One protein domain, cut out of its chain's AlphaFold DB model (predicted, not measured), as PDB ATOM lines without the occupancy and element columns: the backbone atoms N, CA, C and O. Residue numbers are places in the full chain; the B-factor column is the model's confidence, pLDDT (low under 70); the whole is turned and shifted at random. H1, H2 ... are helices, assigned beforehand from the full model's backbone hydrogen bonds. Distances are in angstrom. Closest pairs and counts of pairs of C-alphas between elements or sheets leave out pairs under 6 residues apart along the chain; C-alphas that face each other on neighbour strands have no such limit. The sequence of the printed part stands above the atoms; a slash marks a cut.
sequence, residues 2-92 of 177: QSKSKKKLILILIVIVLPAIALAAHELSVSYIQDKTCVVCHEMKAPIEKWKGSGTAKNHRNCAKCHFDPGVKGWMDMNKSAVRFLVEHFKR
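This is residues 2 to 92 of the 177 residues of the protein "Cytochrom_NNT domain-containing protein" of Desulfobacter hydrogenophilus (UniProt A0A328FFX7). A long helical arm, H1, sticks out with residues 2 to 22 from a loose head holding the hairpin H2 and H3, short H4 and H5, and slanting H6. The 91 printed residues have six named helices, H1 to H6 in order, and no named strand: all helix, loose, radius of gyration of the C-alphas 17.8 A, spans 61 by 35 by 21 A.

H1, residues 2 to 32, with residues 30 to 31 alone touches H5, residues 63 to 67; closest C-alphas Val 30 and Ala 64, 6.2 A. H2, residues 34 to 40, and H3, residues 42 to 53, touch as a hairpin, opposite ways at a shallow tilt of 26 degrees; closest C-alphas Val 39 and Lys 45, 5.3 A. H4, residues 56 to 59, is close to but not clearly touching H3. H6, residues 71 to 91, is near H1. In H2, 1 of 3 O i to N i+4 pairs and 1 of 4 O i to N i+3 pairs are within hydrogen-bond range.

H1 runs 43.2 A from C-alpha 2 at (-82.373, -36.334, 31.833); H6 runs 30.8 A to C-alpha 91 at (-40.751, -71.833, 21.254).

The C-alphas farthest apart, Gln 2 and Ser 54, are 61.4 A apart. The printed part has no cut or long link; residues 2 to 4 have pLDDT under 70.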
ATOM      1  N   GLN A   2     -83.723 -36.868  32.114       57.84
ATOM      2  CA  GLN A   2     -82.373 -36.334  31.833       57.84
ATOM      3  C   GLN A   2     -81.198 -37.305  32.086       57.84
ATOM      4  O   GLN A   2     -80.236 -37.296  31.319       57.84
ATOM      5  N   SER A   3     -81.246 -38.169  33.113       62.03
ATOM      6  CA  SER A   3     -80.093 -39.034  33.441       62.03
ATOM      7  C   SER A   3     -79.844 -40.141  32.409       62.03
ATOM      8  O   SER A   3     -78.694 -40.481  32.146       62.03
ATOM      9  N   LYS A   4     -80.898 -40.663  31.761       63.56
ATOM     10  CA  LYS A   4     -80.772 -41.664  30.686       63.56
ATOM     11  C   LYS A   4     -80.120 -41.071  29.431       63.56
ATOM     12  O   LYS A   4     -79.327 -41.754  28.795       63.56
ATOM     13  N   SER A   5     -80.405 -39.803  29.114       74.25
ATOM     14  CA  SER A   5     -79.784 -39.090  27.985       74.25
ATOM     15  C   SER A   5     -78.298 -38.799  28.243       74.25
ATOM     16  O   SER A   5     -77.456 -39.114  27.408       74.25
ATOM     17  N   LYS A   6     -77.947 -38.338  29.457       80.88
ATOM     18  CA  LYS A   6     -76.546 -38.140  29.872       80.88
ATOM     19  C   LYS A   6     -75.738 -39.443  29.864       80.88
ATOM     20  O   LYS A   6     -74.624 -39.453  29.361       80.88
ATOM     21  N   LYS A   7     -76.307 -40.554  30.352       86.19
ATOM     22  CA  LYS A   7     -75.654 -41.877  30.304       86.19
ATOM     23  C   LYS A   7     -75.411 -42.353  28.870       86.19
ATOM     24  O   LYS A   7     -74.328 -42.844  28.592       86.19
ATOM     25  N   LYS A   8     -76.379 -42.176  27.960       87.00
ATOM     26  CA  LYS A   8     -76.206 -42.507  26.534       87.00
ATOM     27  C   LYS A   8     -75.133 -41.643  25.869       87.00
ATOM     28  O   LYS A   8     -74.313 -42.180  25.140       87.00
ATOM     29  N   LEU A   9     -75.102 -40.342  26.160       89.31
ATOM     30  CA  LEU A   9     -74.080 -39.435  25.635       89.31
ATOM     31  C   LEU A   9     -72.678 -39.804  26.135       89.31
ATOM     32  O   LEU A   9     -71.751 -39.877  25.337       89.31
ATOM     33  N   ILE A  10     -72.533 -40.100  27.431       91.38
ATOM     34  CA  ILE A  10     -71.270 -40.583  28.007       91.38
ATOM     35  C   ILE A  10     -70.850 -41.897  27.345       91.38
ATOM     36  O   ILE A  10     -69.689 -42.047  26.988       91.38
ATOM     37  N   LEU A  11     -71.783 -42.827  27.128       91.62
ATOM     38  CA  LEU A  11     -71.480 -44.096  26.469       91.62
ATOM     39  C   LEU A  11     -70.992 -43.890  25.026       91.62
ATOM     40  O   LEU A  11     -70.007 -44.496  24.628       91.62
ATOM     41  N   ILE A  12     -71.643 -43.008  24.262       89.81
ATOM     42  CA  ILE A  12     -71.236 -42.664  22.891       89.81
ATOM     43  C   ILE A  12     -69.849 -42.016  22.892       89.81
ATOM     44  O   ILE A  12     -68.997 -42.390  22.088       89.81
ATOM     45  N   LEU A  13     -69.598 -41.090  23.822       89.69
ATOM     46  CA  LEU A  13     -68.284 -40.473  23.980       89.69
ATOM     47  C   LEU A  13     -67.221 -41.522  24.298       89.69
ATOM     48  O   LEU A  13     -66.185 -41.526  23.658       89.69
ATOM     49  N   ILE A  14     -67.483 -42.453  25.212       94.00
ATOM     50  CA  ILE A  14     -66.563 -43.552  25.535       94.00
ATOM     51  C   ILE A  14     -66.281 -44.404  24.290       94.00
ATOM     52  O   ILE A  14     -65.120 -44.647  23.975       94.00
ATOM     53  N   VAL A  15     -67.317 -44.807  23.550       93.44
ATOM     54  CA  VAL A  15     -67.188 -45.681  22.370       93.44
ATOM     55  C   VAL A  15     -66.436 -45.015  21.216       93.44
ATOM     56  O   VAL A  15     -65.820 -45.719  20.428       93.44
ATOM     57  N   ILE A  16     -66.443 -43.686  21.105       92.31
ATOM     58  CA  ILE A  16     -65.737 -42.971  20.027       92.31
ATOM     59  C   ILE A  16     -64.362 -42.479  20.492       92.31
ATOM     60  O   ILE A  16     -63.356 -42.671  19.810       92.31
ATOM     61  N   VAL A  17     -64.305 -41.849  21.665       92.50
ATOM     62  CA  VAL A  17     -63.106 -41.180  22.173       92.50
ATOM     63  C   VAL A  17     -62.065 -42.194  22.641       92.50
ATOM     64  O   VAL A  17     -60.891 -41.997  22.345       92.50
ATOM     65  N   LEU A  18     -62.447 -43.293  23.310       91.38
ATOM     66  CA  LEU A  18     -61.451 -44.284  23.745       91.38
ATOM     67  C   LEU A  18     -60.728 -44.949  22.568       91.38
ATOM     68  O   LEU A  18     -59.498 -44.972  22.606       91.38
ATOM     69  N   PRO A  19     -61.407 -45.440  21.510       89.00
ATOM     70  CA  PRO A  19     -60.700 -45.971  20.346       89.00
ATOM     71  C   PRO A  19     -59.818 -44.929  19.661       89.00
ATOM     72  O   PRO A  19     -58.700 -45.252  19.273       89.00
ATOM     73  N   ALA A  20     -60.270 -43.674  19.562       88.88
ATOM     74  CA  ALA A  20     -59.458 -42.600  18.996       88.88
ATOM     75  C   ALA A  20     -58.178 -42.353  19.818       88.88
ATOM     76  O   ALA A  20     -57.091 -42.266  19.247       88.88
ATOM     77  N   ILE A  21     -58.285 -42.310  21.152       91.00
ATOM     78  CA  ILE A  21     -57.131 -42.190  22.055       91.00
ATOM     79  C   ILE A  21     -56.206 -43.401  21.910       91.00
ATOM     80  O   ILE A  21     -54.995 -43.223  21.817       91.00
ATOM     81  N   ALA A  22     -56.749 -44.619  21.859       86.12
ATOM     82  CA  ALA A  22     -55.955 -45.837  21.719       86.12
ATOM     83  C   ALA A  22     -55.170 -45.863  20.397       86.12
ATOM     84  O   ALA A  22     -53.977 -46.165  20.398       86.12
ATOM     85  N   LEU A  23     -55.806 -45.486  19.284       85.69
ATOM     86  CA  LEU A  23     -55.154 -45.380  17.977       85.69
ATOM     87  C   LEU A  23     -54.063 -44.301  17.976       85.69
ATOM     88  O   LEU A  23     -52.962 -44.552  17.491       85.69
ATOM     89  N   ALA A  24     -54.337 -43.131  18.561       86.94
ATOM     90  CA  ALA A  24     -53.364 -42.046  18.661       86.94
ATOM     91  C   ALA A  24     -52.160 -42.422  19.542       86.94
ATOM     92  O   ALA A  24     -51.016 -42.179  19.160       86.94
ATOM     93  N   ALA A  25     -52.399 -43.047  20.697       88.19
ATOM     94  CA  ALA A  25     -51.348 -43.507  21.601       88.19
ATOM     95  C   ALA A  25     -50.484 -44.594  20.953       88.19
ATOM     96  O   ALA A  25     -49.258 -44.567  21.061       88.19
ATOM     97  N   HIS A  26     -51.117 -45.523  20.237       86.38
ATOM     98  CA  HIS A  26     -50.415 -46.543  19.481       86.38
ATOM     99  C   HIS A  26     -49.534 -45.919  18.391       86.38
ATOM    100  O   HIS A  26     -48.339 -46.199  18.359       86.38
ATOM    101  N   GLU A  27     -50.080 -45.044  17.540       84.88
ATOM    102  CA  GLU A  27     -49.304 -44.351  16.502       84.88
ATOM    103  C   GLU A  27     -48.122 -43.582  17.107       84.88
ATOM    104  O   GLU A  27     -46.995 -43.704  16.630       84.88
ATOM    105  N   LEU A  28     -48.342 -42.862  18.212       87.50
ATOM    106  CA  LEU A  28     -47.277 -42.164  18.928       87.50
ATOM    107  C   LEU A  28     -46.170 -43.131  19.380       87.50
ATOM    108  O   LEU A  28     -44.985 -42.858  19.182       87.50
ATOM    109  N   SER A  29     -46.555 -44.270  19.956       87.69
ATOM    110  CA  SER A  29     -45.617 -45.262  20.482       87.69
ATOM    111  C   SER A  29     -44.721 -45.851  19.392       87.69
ATOM    112  O   SER A  29     -43.500 -45.860  19.531       87.69
ATOM    113  N   VAL A  30     -45.301 -46.256  18.261       84.81
ATOM    114  CA  VAL A  30     -44.565 -46.965  17.207       84.81
ATOM    115  C   VAL A  30     -43.818 -46.027  16.269       84.81
ATOM    116  O   VAL A  30     -42.814 -46.426  15.683       84.81
ATOM    117  N   SER A  31     -44.266 -44.773  16.154       81.69
ATOM    118  CA  SER A  31     -43.649 -43.792  15.262       81.69
ATOM    119  C   SER A  31     -42.596 -42.913  15.929       81.69
ATOM    120  O   SER A  31     -41.694 -42.442  15.236       81.69
ATOM    121  N   TYR A  32     -42.693 -42.683  17.242       82.69
ATOM    122  CA  TYR A  32     -41.829 -41.729  17.949       82.69
ATOM    123  C   TYR A  32     -41.109 -42.324  19.158       82.69
ATOM    124  O   TYR A  32     -40.080 -41.793  19.564       82.69
ATOM    125  N   ILE A  33     -41.619 -43.423  19.722       86.62
ATOM    126  CA  ILE A  33     -41.097 -44.042  20.952       86.62
ATOM    127  C   ILE A  33     -40.664 -45.500  20.682       86.62
ATOM    128  O   ILE A  33     -40.599 -46.344  21.576       86.62
ATOM    129  N   GLN A  34     -40.336 -45.811  19.424       81.69
ATOM    130  CA  GLN A  34     -40.032 -47.166  18.947       81.69
ATOM    131  C   GLN A  34     -38.863 -47.834  19.684       81.69
ATOM    132  O   GLN A  34     -38.850 -49.046  19.867       81.69
ATOM    133  N   ASP A  35     -37.899 -47.051  20.164       80.12
ATOM    134  CA  ASP A  35     -36.744 -47.546  20.907       80.12
ATOM    135  C   ASP A  35     -37.059 -47.905  22.360       80.12
ATOM    136  O   ASP A  35     -36.180 -48.389  23.063       80.12
ATOM    137  N   LYS A  36     -38.306 -47.699  22.790       84.56
ATOM    138  CA  LYS A  36     -38.877 -48.259  24.016       84.56
ATOM    139  C   LYS A  36     -39.962 -49.280  23.695       84.56
ATOM    140  O   LYS A  36     -40.006 -50.332  24.315       84.56
ATOM    141  N   THR A  37     -40.816 -48.991  22.712       83.50
ATOM    142  CA  THR A  37     -41.966 -49.833  22.359       83.50
ATOM    143  C   THR A  37     -41.562 -51.140  21.691       83.50
ATOM    144  O   THR A  37     -42.127 -52.177  22.013       83.50
ATOM    145  N   CYS A  38     -40.581 -51.130  20.789       80.25
ATOM    146  CA  CYS A  38     -40.155 -52.348  20.104       80.25
ATOM    147  C   CYS A  38     -39.139 -53.153  20.926       80.25
ATOM    148  O   CYS A  38     -39.098 -54.368  20.779       80.25
ATOM    149  N   VAL A  39     -38.367 -52.521  21.823       81.88
ATOM    150  CA  VAL A  39     -37.383 -53.205  22.696       81.88
ATOM    151  C   VAL A  39     -37.988 -53.820  23.960       81.88
ATOM    152  O   VAL A  39     -37.245 -54.302  24.812       81.88
ATOM    153  N   VAL A  40     -39.318 -53.807  24.110       81.31
ATOM    154  CA  VAL A  40     -39.995 -54.546  25.195       81.31
ATOM    155  C   VAL A  40     -39.634 -56.031  25.161       81.31
ATOM    156  O   VAL A  40     -39.520 -56.664  26.206       81.31
ATOM    157  N   CYS A  41     -39.390 -56.555  23.958       81.44
ATOM    158  CA  CYS A  41     -38.743 -57.833  23.730       81.44
ATOM    159  C   CYS A  41     -37.230 -57.603  23.637       81.44
ATOM    160  O   CYS A  41     -36.775 -56.810  22.800       81.44
ATOM    161  N   HIS A  42     -36.436 -58.296  24.462       85.62
ATOM    162  CA  HIS A  42     -34.980 -58.115  24.471       85.62
ATOM    163  C   HIS A  42     -34.328 -58.468  23.119       85.62
ATOM    164  O   HIS A  42     -33.260 -57.946  22.796       85.62
ATOM    165  N   GLU A  43     -35.018 -59.249  22.277       83.00
ATOM    166  CA  GLU A  43     -34.593 -59.634  20.934       83.00
ATOM    167  C   GLU A  43     -34.434 -58.435  20.003       83.00
ATOM    168  O   GLU A  43     -33.600 -58.439  19.100       83.00
ATOM    169  N   MET A  44     -35.234 -57.395  20.221       84.94
ATOM    170  CA  MET A  44     -35.279 -56.229  19.345       84.94
ATOM    171  C   MET A  44     -34.203 -55.193  19.668       84.94
ATOM    172  O   MET A  44     -34.016 -54.253  18.894       84.94
ATOM    173  N   LYS A  45     -33.455 -55.367  20.766       84.94
ATOM    174  CA  LYS A  45     -32.413 -54.424  21.187       84.94
ATOM    175  C   LYS A  45     -31.294 -54.305  20.150       84.94
ATOM    176  O   LYS A  45     -31.059 -53.217  19.631       84.94
ATOM    177  N   ALA A  46     -30.652 -55.422  19.801       83.81
ATOM    178  CA  ALA A  46     -29.539 -55.421  18.852       83.81
ATOM    179  C   ALA A  46     -29.945 -54.952  17.435       83.81
ATOM    180  O   ALA A  46     -29.216 -54.141  16.861       83.81
ATOM    181  N   PRO A  47     -31.096 -55.369  16.861       82.38
ATOM    182  CA  PRO A  47     -31.598 -54.798  15.610       82.38
ATOM    183  C   PRO A  47     -31.765 -53.274  15.653       82.38
ATOM    184  O   PRO A  47     -31.350 -52.587  14.720       82.38
ATOM    185  N   ILE A  48     -32.324 -52.730  16.741       84.06
ATOM    186  CA  ILE A  48     -32.523 -51.281  16.889       84.06
ATOM    187  C   ILE A  48     -31.191 -50.546  17.039       84.06
ATOM    188  O   ILE A  48     -31.015 -49.487  16.439       84.06
ATOM    189  N   GLU A  49     -30.239 -51.097  17.790       85.75
ATOM    190  CA  GLU A  49     -28.898 -50.521  17.932       85.75
ATOM    191  C   GLU A  49     -28.139 -50.516  16.600       85.75
ATOM    192  O   GLU A  49     -27.590 -49.481  16.222       85.75
ATOM    193  N   LYS A  50     -28.181 -51.616  15.836       82.44
ATOM    194  CA  LYS A  50     -27.596 -51.685  14.487       82.44
ATOM    195  C   LYS A  50     -28.242 -50.680  13.537       82.44
ATOM    196  O   LYS A  50     -27.536 -49.953  12.845       82.44
ATOM    197  N   TRP A  51     -29.572 -50.570  13.542       81.62
ATOM    198  CA  TRP A  51     -30.281 -49.569  12.740       81.62
ATOM    199  C   TRP A  51     -29.875 -48.137  13.122       81.62
ATOM    200  O   TRP A  51     -29.561 -47.336  12.238       81.62
ATOM    201  N   LYS A  52     -29.789 -47.824  14.423       81.94
ATOM    202  CA  LYS A  52     -29.278 -46.533  14.914       81.94
ATOM    203  C   LYS A  52     -27.829 -46.279  14.469       81.94
ATOM    204  O   LYS A  52     -27.517 -45.160  14.069       81.94
ATOM    205  N   GLY A  53     -26.976 -47.306  14.490       82.94
ATOM    206  CA  GLY A  53     -25.565 -47.238  14.093       82.94
ATOM    207  C   GLY A  53     -25.326 -47.093  12.584       82.94
ATOM    208  O   GLY A  53     -24.420 -46.368  12.190       82.94
ATOM    209  N   SER A  54     -26.175 -47.694  11.744       73.50
ATOM    210  CA  SER A  54     -26.042 -47.722  10.270       73.50
ATOM    211  C   SER A  54     -26.188 -46.361   9.567       73.50
ATOM    212  O   SER A  54     -26.100 -46.262   8.346       73.50
ATOM    213  N   GLY A  55     -26.497 -45.288  10.301       71.44
ATOM    214  CA  GLY A  55     -26.813 -43.976   9.727       71.44
ATOM    215  C   GLY A  55     -28.194 -43.900   9.058       71.44
ATOM    216  O   GLY A  55     -28.762 -42.808   8.994       71.44
ATOM    217  N   THR A  56     -28.798 -45.032   8.671       73.50
ATOM    218  CA  THR A  56     -30.176 -45.139   8.158       73.50
ATOM    219  C   THR A  56     -31.180 -44.494   9.108       73.50
ATOM    220  O   THR A  56     -32.103 -43.815   8.659       73.50
ATOM    221  N   ALA A  57     -30.976 -44.614  10.422       74.94
ATOM    222  CA  ALA A  57     -31.841 -43.999  11.424       74.94
ATOM    223  C   ALA A  57     -31.914 -42.465  11.362       74.94
ATOM    224  O   ALA A  57     -32.909 -41.911  11.818       74.94
ATOM    225  N   LYS A  58     -30.922 -41.765  10.789       74.12
ATOM    226  CA  LYS A  58     -30.972 -40.294  10.646       74.12
ATOM    227  C   LYS A  58     -32.112 -39.869   9.718       74.12
ATOM    228  O   LYS A  58     -32.881 -38.966  10.040       74.12
ATOM    229  N   ASN A  59     -32.276 -40.624   8.635       70.75
ATOM    230  CA  ASN A  59     -33.191 -40.327   7.537       70.75
ATOM    231  C   ASN A  59     -34.474 -41.171   7.536       70.75
ATOM    232  O   ASN A  59     -35.497 -40.763   6.989       70.75
ATOM    233  N   HIS A  60     -34.447 -42.340   8.177       76.69
ATOM    234  CA  HIS A  60     -35.558 -43.288   8.235       76.69
ATOM    235  C   HIS A  60     -35.915 -43.597   9.680       76.69
ATOM    236  O   HIS A  60     -35.815 -44.736  10.115       76.69
ATOM    237  N   ARG A  61     -36.342 -42.565  10.414       75.06
ATOM    238  CA  ARG A  61     -36.605 -42.561  11.864       75.06
ATOM    239  C   ARG A  61     -37.802 -43.411  12.318       75.06
ATOM    240  O   ARG A  61     -38.284 -43.177  13.415       75.06
ATOM    241  N   ASN A  62     -38.357 -44.310  11.505       80.56
ATOM    242  CA  ASN A  62     -39.598 -45.012  11.842       80.56
ATOM    243  C   ASN A  62     -39.609 -46.449  11.308       80.56
ATOM    244  O   ASN A  62     -39.813 -46.670  10.114       80.56
ATOM    245  N   CYS A  63     -39.435 -47.419  12.206       82.12
ATOM    246  CA  CYS A  63     -39.480 -48.841  11.885       82.12
ATOM    247  C   CYS A  63     -40.840 -49.246  11.295       82.12
ATOM    248  O   CYS A  63     -40.899 -49.919  10.266       82.12
ATOM    249  N   ALA A  64     -41.940 -48.816  11.921       83.81
ATOM    250  CA  ALA A  64     -43.284 -49.252  11.553       83.81
ATOM    251  C   ALA A  64     -43.680 -48.819  10.135       83.81
ATOM    252  O   ALA A  64     -44.281 -49.601   9.409       83.81
ATOM    253  N   LYS A  65     -43.283 -47.621   9.693       80.19
ATOM    254  CA  LYS A  65     -43.578 -47.119   8.339       80.19
ATOM    255  C   LYS A  65     -42.846 -47.874   7.231       80.19
ATOM    256  O   LYS A  65     -43.340 -47.929   6.106       80.19
ATOM    257  N   CYS A  66     -41.692 -48.461   7.544       80.06
ATOM    258  CA  CYS A  66     -40.978 -49.333   6.618       80.06
ATOM    259  C   CYS A  66     -41.547 -50.758   6.636       80.06
ATOM    260  O   CYS A  66     -41.686 -51.371   5.582       80.06
ATOM    261  N   HIS A  67     -41.889 -51.285   7.813       83.12
ATOM    262  CA  HIS A  67     -42.283 -52.688   7.973       83.12
ATOM    263  C   HIS A  67     -43.789 -52.959   7.836       83.12
ATOM    264  O   HIS A  67     -44.167 -54.115   7.651       83.12
ATOM    265  N   PHE A  68     -44.644 -51.934   7.899       85.62
ATOM    266  CA  PHE A  68     -46.101 -52.073   7.866       85.62
ATOM    267  C   PHE A  68     -46.786 -50.984   7.026       85.62
ATOM    268  O   PHE A  68     -46.253 -49.899   6.778       85.62
ATOM    269  N   ASP A  69     -48.008 -51.289   6.583       83.81
ATOM    270  CA  ASP A  69     -48.862 -50.350   5.855       83.81
ATOM    271  C   ASP A  69     -49.364 -49.209   6.762       83.81
ATOM    272  O   ASP A  69     -49.609 -49.427   7.949       83.81
ATOM    273  N   PRO A  70     -49.599 -47.993   6.237       78.69
ATOM    274  CA  PRO A  70     -50.372 -47.005   6.977       78.69
ATOM    275  C   PRO A  70     -51.839 -47.448   7.122       78.69
ATOM    276  O   PRO A  70     -52.386 -48.171   6.286       78.69
ATOM    277  N   GLY A  71     -52.504 -46.954   8.166       80.88
ATOM    278  CA  GLY A  71     -53.928 -47.185   8.408       80.88
ATOM    279  C   GLY A  71     -54.244 -48.498   9.133       80.88
ATOM    280  O   GLY A  71     -53.373 -49.174   9.678       80.88
ATOM    281  N   VAL A  72     -55.532 -48.851   9.163       83.06
ATOM    282  CA  VAL A  72     -56.064 -49.932  10.015       83.06
ATOM    283  C   VAL A  72     -55.501 -51.307   9.643       83.06
ATOM    284  O   VAL A  72     -55.255 -52.127  10.525       83.06
ATOM    285  N   LYS A  73     -55.261 -51.564   8.351       87.44
ATOM    286  CA  LYS A  73     -54.705 -52.843   7.895       87.44
ATOM    287  C   LYS A  73     -53.297 -53.064   8.447       87.44
ATOM    288  O   LYS A  73     -53.061 -54.079   9.092       87.44
ATOM    289  N   GLY A  74     -52.380 -52.119   8.241       85.56
ATOM    290  CA  GLY A  74     -51.015 -52.277   8.742       85.56
ATOM    291  C   GLY A  74     -50.935 -52.243  10.266       85.56
ATOM    292  O   GLY A  74     -50.161 -53.002  10.843       85.56
ATOM    293  N   TRP A  75     -51.812 -51.477  10.929       85.75
ATOM    294  CA  TRP A  75     -52.011 -51.569  12.378       85.75
ATOM    295  C   TRP A  75     -52.339 -53.006  12.814       85.75
ATOM    296  O   TRP A  75     -51.701 -53.551  13.716       85.75
ATOM    297  N   MET A  76     -53.290 -53.655  12.138       90.12
ATOM    298  CA  MET A  76     -53.678 -55.037  12.424       90.12
ATOM    299  C   MET A  76     -52.538 -56.025  12.133       90.12
ATOM    300  O   MET A  76     -52.280 -56.921  12.937       90.12
ATOM    301  N   ASP A  77     -51.844 -55.864  11.007       90.12
ATOM    302  CA  ASP A  77     -50.744 -56.742  10.587       90.12
ATOM    303  C   ASP A  77     -49.552 -56.663  11.554       90.12
ATOM    304  O   ASP A  77     -48.932 -57.686  11.872       90.12
ATOM    305  N   MET A  78     -49.275 -55.477  12.100       88.19
ATOM    306  CA  MET A  78     -48.265 -55.294  13.139       88.19
ATOM    307  C   MET A  78     -48.650 -55.986  14.443       88.19
ATOM    308  O   MET A  78     -47.835 -56.711  15.008       88.19
ATOM    309  N   ASN A  79     -49.896 -55.831  14.896       87.81
ATOM    310  CA  ASN A  79     -50.365 -56.487  16.117       87.81
ATOM    311  C   ASN A  79     -50.375 -58.019  15.974       87.81
ATOM    312  O   ASN A  79     -49.914 -58.727  16.870       87.81
ATOM    313  N   LYS A  80     -50.794 -58.548  14.818       91.19
ATOM    314  CA  LYS A  80     -50.665 -59.980  14.498       91.19
ATOM    315  C   LYS A  80     -49.209 -60.443  14.541       91.19
ATOM    316  O   LYS A  80     -48.918 -61.508  15.082       91.19
ATOM    317  N   SER A  81     -48.295 -59.641  13.994       87.56
ATOM    318  CA  SER A  81     -46.863 -59.944  14.015       87.56
ATOM    319  C   SER A  81     -46.305 -59.944  15.438       87.56
ATOM    320  O   SER A  81     -45.563 -60.858  15.776       87.56
ATOM    321  N   ALA A  82     -46.710 -58.993  16.286       86.19
ATOM    322  CA  ALA A  82     -46.309 -58.935  17.691       86.19
ATOM    323  C   ALA A  82     -46.772 -60.173  18.475       86.19
ATOM    324  O   ALA A  82     -45.972 -60.779  19.183       86.19
ATOM    325  N   VAL A  83     -48.025 -60.611  18.290       89.62
ATOM    326  CA  VAL A  83     -48.535 -61.852  18.904       89.62
ATOM    327  C   VAL A  83     -47.752 -63.066  18.413       89.62
ATOM    328  O   VAL A  83     -47.349 -63.903  19.215       89.62
ATOM    329  N   ARG A  84     -47.489 -63.155  17.103       88.94
ATOM    330  CA  ARG A  84     -46.654 -64.227  16.551       88.94
ATOM    331  C   ARG A  84     -45.264 -64.218  17.190       88.94
ATOM    332  O   ARG A  84     -44.807 -65.267  17.614       88.94
ATOM    333  N   PHE A  85     -44.610 -63.062  17.286       85.75
ATOM    334  CA  PHE A  85     -43.280 -62.951  17.892       85.75
ATOM    335  C   PHE A  85     -43.276 -63.341  19.369       85.75
ATOM    336  O   PHE A  85     -42.358 -64.027  19.801       85.75
ATOM    337  N   LEU A  86     -44.321 -62.985  20.119       87.38
ATOM    338  CA  LEU A  86     -44.487 -63.432  21.500       87.38
ATOM    339  C   LEU A  86     -44.598 -64.958  21.595       87.38
ATOM    340  O   LEU A  86     -43.979 -65.567  22.457       87.38
ATOM    341  N   VAL A  87     -45.369 -65.591  20.709       89.62
ATOM    342  CA  VAL A  87     -45.489 -67.056  20.682       89.62
ATOM    343  C   VAL A  87     -44.159 -67.713  20.306       89.62
ATOM    344  O   VAL A  87     -43.766 -68.690  20.939       89.62
ATOM    345  N   GLU A  88     -43.459 -67.185  19.301       84.81
ATOM    346  CA  GLU A  88     -42.163 -67.715  18.860       84.81
ATOM    347  C   GLU A  88     -41.064 -67.540  19.919       84.81
ATOM    348  O   GLU A  88     -40.226 -68.426  20.063       84.81
ATOM    349  N   HIS A  89     -41.105 -66.472  20.724       85.19
ATOM    350  CA  HIS A  89     -40.199 -66.283  21.864       85.19
ATOM    351  C   HIS A  89     -40.198 -67.494  22.809       85.19
ATOM    352  O   HIS A  89     -39.137 -67.951  23.216       85.19
ATOM    353  N   PHE A  90     -41.369 -68.066  23.105       89.38
ATOM    354  CA  PHE A  90     -41.480 -69.224  24.002       89.38
ATOM    355  C   PHE A  90     -41.177 -70.570  23.336       89.38
ATOM    356  O   PHE A  90     -41.059 -71.578  24.031       89.38
ATOM    357  N   LYS A  91     -41.089 -70.614  22.005       88.81
ATOM    358  CA  LYS A  91     -40.751 -71.833  21.254       88.81
ATOM    359  C   LYS A  91     -39.275 -71.912  20.889       88.81
ATOM    360  O   LYS A  91     -38.800 -73.000  20.573       88.81
ATOM    361  N   ARG A  92     -38.573 -70.776  20.861       81.62
ATOM    362  CA  ARG A  92     -37.170 -70.729  20.455       81.62
ATOM    363  C   ARG A  92     -36.256 -71.263  21.553       81.62
ATOM    364  O   ARG A  92     -36.544 -71.134  22.740       81.62
TER     365      ARG A  92